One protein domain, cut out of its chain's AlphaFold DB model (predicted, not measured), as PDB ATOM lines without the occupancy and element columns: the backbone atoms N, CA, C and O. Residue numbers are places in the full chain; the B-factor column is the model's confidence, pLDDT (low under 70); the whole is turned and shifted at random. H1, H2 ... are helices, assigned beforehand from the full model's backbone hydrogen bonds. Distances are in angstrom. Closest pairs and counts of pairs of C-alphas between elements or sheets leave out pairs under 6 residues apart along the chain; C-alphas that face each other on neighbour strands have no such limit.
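What this domain is: This is residues 197 to 248 of the 267 residues of the protein "Hypothetical protein" of Dictyocha speculum (UniProt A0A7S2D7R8). This domain has little regular structure: two short helices, H1 and then H2, stand apart, and a long looping link reaches away from H1 and folds back to H2. H1 lies toward one end of the longest axis, and the link's loop around Ala 236 makes the other end. The printed part has 52 residues, and its class is all helix, with only 16 residues in named elements and no named strand. It is compact, with a radius of gyration of the C-alphas of 10.3 A and spans of 30 by 22 by 15 A.

Where its parts are: Find C-alpha 202 at (154.866, 182.693, 125.862); from there H1, residues 202 to 209, runs 10.4 A. H2, residues 241 to 248, also runs 10.4 A and ends at C-alpha 248, (151.071, 187.331, 143.274).

How they stand to each other: H1 and H2 are apart, with no C-alpha of the one within 8 A of the other. In both, every O i to N i+4 pair is within hydrogen-bond range.

The domain as a whole: The C-alphas farthest apart, Ala 198 and Ala 236, are 30.8 A apart. The link, residues 210 to 240, is long. The printed part has no cut, and no printed residue is under 70 in pLDDT.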
ATOM      1  N   GLU A 197     148.089 179.776 133.654       98.25
ATOM      2  CA  GLU A 197     149.334 179.630 132.890       98.25
ATOM      3  C   GLU A 197     149.122 179.909 131.397       98.25
ATOM      4  O   GLU A 197     149.948 180.572 130.766       98.25
ATOM      5  N   ALA A 198     147.977 179.504 130.843       98.12
ATOM      6  CA  ALA A 198     147.608 179.764 129.454       98.12
ATOM      7  C   ALA A 198     147.445 181.262 129.121       98.12
ATOM      8  O   ALA A 198     147.526 181.641 127.949       98.12
ATOM      9  N   LEU A 199     147.225 182.119 130.125       98.12
ATOM     10  CA  LEU A 199     147.116 183.574 129.968       98.12
ATOM     11  C   LEU A 199     148.472 184.288 130.042       98.12
ATOM     12  O   LEU A 199     148.554 185.477 129.719       98.12
ATOM     13  N   LEU A 200     149.531 183.597 130.470       98.31
ATOM     14  CA  LEU A 200     150.860 184.183 130.613       98.31
ATOM     15  C   LEU A 200     151.513 184.445 129.244       98.31
ATOM     16  O   LEU A 200     151.205 183.762 128.263       98.31
ATOM     17  N   PRO A 201     152.455 185.399 129.142       98.25
ATOM     18  CA  PRO A 201     153.293 185.536 127.954       98.25
ATOM     19  C   PRO A 201     154.015 184.225 127.615       98.25
ATOM     20  O   PRO A 201     154.445 183.507 128.517       98.25
ATOM     21  N   THR A 202     154.205 183.933 126.323       98.25
ATOM     22  CA  THR A 202     154.866 182.693 125.862       98.25
ATOM     23  C   THR A 202     156.230 182.482 126.513       98.25
ATOM     24  O   THR A 202     156.516 181.381 126.954       98.25
ATOM     25  N   GLU A 203     157.028 183.539 126.670       97.44
ATOM     26  CA  GLU A 203     158.329 183.460 127.350       97.44
ATOM     27  C   GLU A 203     158.223 182.992 128.810       97.44
ATOM     28  O   GLU A 203     159.085 182.266 129.286       97.44
ATOM     29  N   THR A 204     157.155 183.366 129.522       97.81
ATOM     30  CA  THR A 204     156.919 182.922 130.900       97.81
ATOM     31  C   THR A 204     156.437 181.476 130.935       97.81
ATOM     32  O   THR A 204     156.867 180.718 131.797       97.81
ATOM     33  N   GLN A 205     155.579 181.077 129.990       98.19
ATOM     34  CA  GLN A 205     155.155 179.679 129.856       98.19
ATOM     35  C   GLN A 205     156.348 178.770 129.543       98.19
ATOM     36  O   GLN A 205     156.510 177.729 130.174       98.19
ATOM     37  N   ASP A 206     157.203 179.178 128.602       97.44
ATOM     38  CA  ASP A 206     158.422 178.455 128.243       97.44
ATOM     39  C   ASP A 206     159.344 178.299 129.459       97.44
ATOM     40  O   ASP A 206     159.852 177.208 129.696       97.44
ATOM     41  N   GLU A 207     159.491 179.350 130.270       96.56
ATOM     42  CA  GLU A 207     160.302 179.324 131.489       96.56
ATOM     43  C   GLU A 207     159.732 178.386 132.566       96.56
ATOM     44  O   GLU A 207     160.483 177.635 133.184       96.56
ATOM     45  N   ILE A 208     158.410 178.373 132.771       96.31
ATOM     46  CA  ILE A 208     157.742 177.414 133.672       96.31
ATOM     47  C   ILE A 208     157.957 175.975 133.177       96.31
ATOM     48  O   ILE A 208     158.220 175.073 133.971       96.31
ATOM     49  N   ASN A 209     157.894 175.756 131.861       96.31
ATOM     50  CA  ASN A 209     158.067 174.439 131.245       96.31
ATOM     51  C   ASN A 209     159.495 173.879 131.365       96.31
ATOM     52  O   ASN A 209     159.686 172.682 131.144       96.31
ATOM     53  N   LEU A 210     160.486 174.703 131.727       95.25
ATOM     54  CA  LEU A 210     161.828 174.224 132.072       95.25
ATOM     55  C   LEU A 210     161.861 173.486 133.421       95.25
ATOM     56  O   LEU A 210     162.823 172.767 133.687       95.25
ATOM     57  N   GLY A 211     160.829 173.627 134.261       92.56
ATOM     58  CA  GLY A 211     160.779 172.999 135.580       92.56
ATOM     59  C   GLY A 211     161.958 173.434 136.450       92.56
ATOM     60  O   GLY A 211     162.244 174.626 136.563       92.56
ATOM     61  N   ASP A 212     162.661 172.468 137.037       90.56
ATOM     62  CA  ASP A 212     163.780 172.707 137.962       90.56
ATOM     63  C   ASP A 212     164.997 173.383 137.307       90.56
ATOM     64  O   ASP A 212     165.832 173.960 138.006       90.56
ATOM     65  N   ASP A 213     165.098 173.339 135.975       90.38
ATOM     66  CA  ASP A 213     166.193 173.954 135.218       90.38
ATOM     67  C   ASP A 213     165.939 175.443 134.895       90.38
ATOM     68  O   ASP A 213     166.830 176.127 134.384       90.38
ATOM     69  N   GLY A 214     164.729 175.950 135.162       92.38
ATOM     70  CA  GLY A 214     164.328 177.331 134.886       92.38
ATOM     71  C   GLY A 214     164.546 178.297 136.057       92.38
ATOM     72  O   GLY A 214     164.588 177.926 137.227       92.38
ATOM     73  N   ALA A 215     164.577 179.594 135.763       93.25
ATOM     74  CA  ALA A 215     164.546 180.692 136.729       93.25
ATOM     75  C   ALA A 215     163.254 180.732 137.573       93.25
ATOM     76  O   ALA A 215     163.201 181.400 138.613       93.25
ATOM     77  N   LEU A 216     162.209 180.031 137.126       95.31
ATOM     78  CA  LEU A 216     160.941 179.841 137.830       95.31
ATOM     79  C   LEU A 216     160.805 178.427 138.425       95.31
ATOM     80  O   LEU A 216     159.685 177.979 138.663       95.31
ATOM     81  N   ALA A 217     161.923 177.740 138.686       93.44
ATOM     82  CA  ALA A 217     161.938 176.433 139.340       93.44
ATOM     83  C   ALA A 217     161.038 176.383 140.583       93.44
ATOM     84  O   ALA A 217     160.945 177.352 141.343       93.44
ATOM     85  N   ASN A 218     160.392 175.238 140.791       93.00
ATOM     86  CA  ASN A 218     159.375 174.986 141.817       93.00
ATOM     87  C   ASN A 218     158.054 175.754 141.669       93.00
ATOM     88  O   ASN A 218     157.189 175.552 142.509       93.00
ATOM     89  N   PHE A 219     157.840 176.614 140.667       94.56
ATOM     90  CA  PHE A 219     156.547 177.297 140.520       94.56
ATOM     91  C   PHE A 219     155.372 176.291 140.439       94.56
ATOM     92  O   PHE A 219     155.465 175.330 139.671       94.56
ATOM     93  N   PRO A 220     154.257 176.490 141.183       94.31
ATOM     94  CA  PRO A 220     153.947 177.597 142.109       94.31
ATOM     95  C   PRO A 220     154.349 177.372 143.583       94.31
ATOM     96  O   PRO A 220     154.068 178.209 144.439       94.31
ATOM     97  N   PHE A 221     155.023 176.270 143.891       92.75
ATOM     98  CA  PHE A 221     155.467 175.826 145.216       92.75
ATOM     99  C   PHE A 221     156.860 176.359 145.592       92.75
ATOM    100  O   PHE A 221     157.727 175.609 146.040       92.75
ATOM    101  N   PHE A 222     157.108 177.659 145.390       92.12
ATOM    102  CA  PHE A 222     158.399 178.251 145.754       92.12
ATOM    103  C   PHE A 222     158.735 178.005 147.226       92.12
ATOM    104  O   PHE A 222     157.884 178.158 148.105       92.12
ATOM    105  N   PHE A 223     159.998 177.683 147.493       87.75
ATOM    106  CA  PHE A 223     160.470 177.485 148.853       87.75
ATOM    107  C   PHE A 223     160.646 178.820 149.575       87.75
ATOM    108  O   PHE A 223     161.092 179.820 149.008       87.75
ATOM    109  N   THR A 224     160.322 178.828 150.862       76.69
ATOM    110  CA  THR A 224     160.607 179.950 151.762       76.69
ATOM    111  C   THR A 224     162.098 180.084 152.054       76.69
ATOM    112  O   THR A 224     162.572 181.200 152.258       76.69
ATOM    113  N   GLU A 225     162.843 178.975 152.009       83.00
ATOM    114  CA  GLU A 225     164.292 178.931 152.195       83.00
ATOM    115  C   GLU A 225     164.983 178.170 151.063       83.00
ATOM    116  O   GLU A 225     164.491 177.152 150.581       83.00
ATOM    117  N   GLY A 226     166.151 178.648 150.635       86.81
ATOM    118  CA  GLY A 226     166.962 177.967 149.623       86.81
ATOM    119  C   GLY A 226     166.389 178.001 148.204       86.81
ATOM    120  O   GLY A 226     166.935 177.328 147.329       86.81
ATOM    121  N   GLN A 227     165.331 178.775 147.946       91.44
ATOM    122  CA  GLN A 227     164.756 178.907 146.608       91.44
ATOM    123  C   GLN A 227     165.817 179.430 145.623       91.44
ATOM    124  O   GLN A 227     166.442 180.460 145.899       91.44
ATOM    125  N   PRO A 228     166.051 178.754 144.484       90.50
ATOM    126  CA  PRO A 228     167.027 179.209 143.504       90.50
ATOM    127  C   PRO A 228     166.602 180.522 142.835       90.50
ATOM    128  O   PRO A 228     165.429 180.742 142.520       90.50
ATOM    129  N   ASP A 229     167.580 181.392 142.593       89.31
ATOM    130  CA  ASP A 229     167.435 182.529 141.685       89.31
ATOM    131  C   ASP A 229     167.625 182.115 140.211       89.31
ATOM    132  O   ASP A 229     167.852 180.950 139.888       89.31
ATOM    133  N   ALA A 230     167.593 183.088 139.294       86.50
ATOM    134  CA  ALA A 230     167.771 182.847 137.858       86.50
ATOM    135  C   ALA A 230     169.149 182.275 137.463       86.50
ATOM    136  O   ALA A 230     169.336 181.855 136.325       86.50
ATOM    137  N   SER A 231     170.133 182.292 138.366       87.31
ATOM    138  CA  SER A 231     171.445 181.667 138.165       87.31
ATOM    139  C   SER A 231     171.541 180.262 138.769       87.31
ATOM    140  O   SER A 231     172.600 179.639 138.683       87.31
ATOM    141  N   GLY A 232     170.467 179.778 139.400       85.50
ATOM    142  CA  GLY A 232     170.460 178.549 140.190       85.50
ATOM    143  C   GLY A 232     171.109 178.710 141.567       85.50
ATOM    144  O   GLY A 232     171.379 177.712 142.232       85.50
ATOM    145  N   THR A 233     171.391 179.941 142.012       88.44
ATOM    146  CA  THR A 233     171.983 180.186 143.334       88.44
ATOM    147  C   THR A 233     170.879 180.142 144.394       88.44
ATOM    148  O   THR A 233     169.947 180.945 144.309       88.44
ATOM    149  N   PRO A 234     170.965 179.261 145.413       87.94
ATOM    150  CA  PRO A 234     169.987 179.221 146.497       87.94
ATOM    151  C   PRO A 234     169.965 180.540 147.275       87.94
ATOM    152  O   PRO A 234     170.990 180.986 147.800       87.94
ATOM    153  N   MET A 235     168.795 181.160 147.366       84.62
ATOM    154  CA  MET A 235     168.572 182.361 148.164       84.62
ATOM    155  C   MET A 235     168.227 181.972 149.603       84.62
ATOM    156  O   MET A 235     167.510 181.005 149.824       84.62
ATOM    157  N   ALA A 236     168.712 182.725 150.595       82.38
ATOM    158  CA  ALA A 236     168.496 182.376 152.001       82.38
ATOM    159  C   ALA A 236     167.003 182.343 152.371       82.38
ATOM    160  O   ALA A 236     166.501 181.288 152.725       82.38
ATOM    161  N   THR A 237     166.308 183.481 152.263       82.00
ATOM    162  CA  THR A 237     164.896 183.638 152.673       82.00
ATOM    163  C   THR A 237     164.146 184.620 151.764       82.00
ATOM    164  O   THR A 237     163.393 185.482 152.224       82.00
ATOM    165  N   SER A 238     164.461 184.626 150.470       86.12
ATOM    166  CA  SER A 238     163.949 185.635 149.539       86.12
ATOM    167  C   SER A 238     163.631 185.032 148.187       86.12
ATOM    168  O   SER A 238     164.329 184.131 147.738       86.12
ATOM    169  N   LEU A 239     162.638 185.613 147.522       90.44
ATOM    170  CA  LEU A 239     162.274 185.320 146.145       90.44
ATOM    171  C   LEU A 239     162.750 186.450 145.228       90.44
ATOM    172  O   LEU A 239     162.880 187.605 145.645       90.44
ATOM    173  N   THR A 240     162.979 186.135 143.957       93.25
ATOM    174  CA  THR A 240     163.248 187.153 142.935       93.25
ATOM    175  C   THR A 240     161.984 187.957 142.614       93.25
ATOM    176  O   THR A 240     160.863 187.487 142.799       93.25
ATOM    177  N   ASN A 241     162.138 189.156 142.038       94.81
ATOM    178  CA  ASN A 241     160.988 189.961 141.602       94.81
ATOM    179  C   ASN A 241     160.083 189.210 140.610       94.81
ATOM    180  O   ASN A 241     158.870 189.390 140.644       94.81
ATOM    181  N   ALA A 242     160.656 188.382 139.731       94.94
ATOM    182  CA  ALA A 242     159.883 187.594 138.772       94.94
ATOM    183  C   ALA A 242     159.020 186.541 139.483       94.94
ATOM    184  O   ALA A 242     157.822 186.472 139.227       94.94
ATOM    185  N   GLN A 243     159.606 185.802 140.430       94.94
ATOM    186  CA  GLN A 243     158.900 184.817 141.255       94.94
ATOM    187  C   GLN A 243     157.775 185.478 142.071       94.94
ATOM    188  O   GLN A 243     156.633 185.025 142.015       94.94
ATOM    189  N   VAL A 244     158.055 186.601 142.750       94.19
ATOM    190  CA  VAL A 244     157.050 187.352 143.531       94.19
ATOM    191  C   VAL A 244     155.917 187.873 142.647       94.19
ATOM    192  O   VAL A 244     154.747 187.756 143.011       94.19
ATOM    193  N   ASN A 245     156.232 188.446 141.485       96.50
ATOM    194  CA  ASN A 245     155.211 188.968 140.579       96.50
ATOM    195  C   ASN A 245     154.318 187.848 140.041       96.50
ATOM    196  O   ASN A 245     153.101 188.014 140.003       96.50
ATOM    197  N   LEU A 246     154.908 186.716 139.649       97.06
ATOM    198  CA  LEU A 246     154.169 185.590 139.088       97.06
ATOM    199  C   LEU A 246     153.226 184.960 140.121       97.06
ATOM    200  O   LEU A 246     152.040 184.799 139.842       97.06
ATOM    201  N   ILE A 247     153.727 184.671 141.326       95.12
ATOM    202  CA  ILE A 247     152.914 184.066 142.388       95.12
ATOM    203  C   ILE A 247     151.795 185.011 142.856       95.12
ATOM    204  O   ILE A 247     150.659 184.584 143.058       95.12
ATOM    205  N   SER A 248     152.077 186.317 142.931       95.44
ATOM    206  CA  SER A 248     151.071 187.331 143.274       95.44
ATOM    207  C   SER A 248     149.996 187.452 142.192       95.44
ATOM    208  O   SER A 248     148.815 187.558 142.515       95.44
TER     209      SER A 248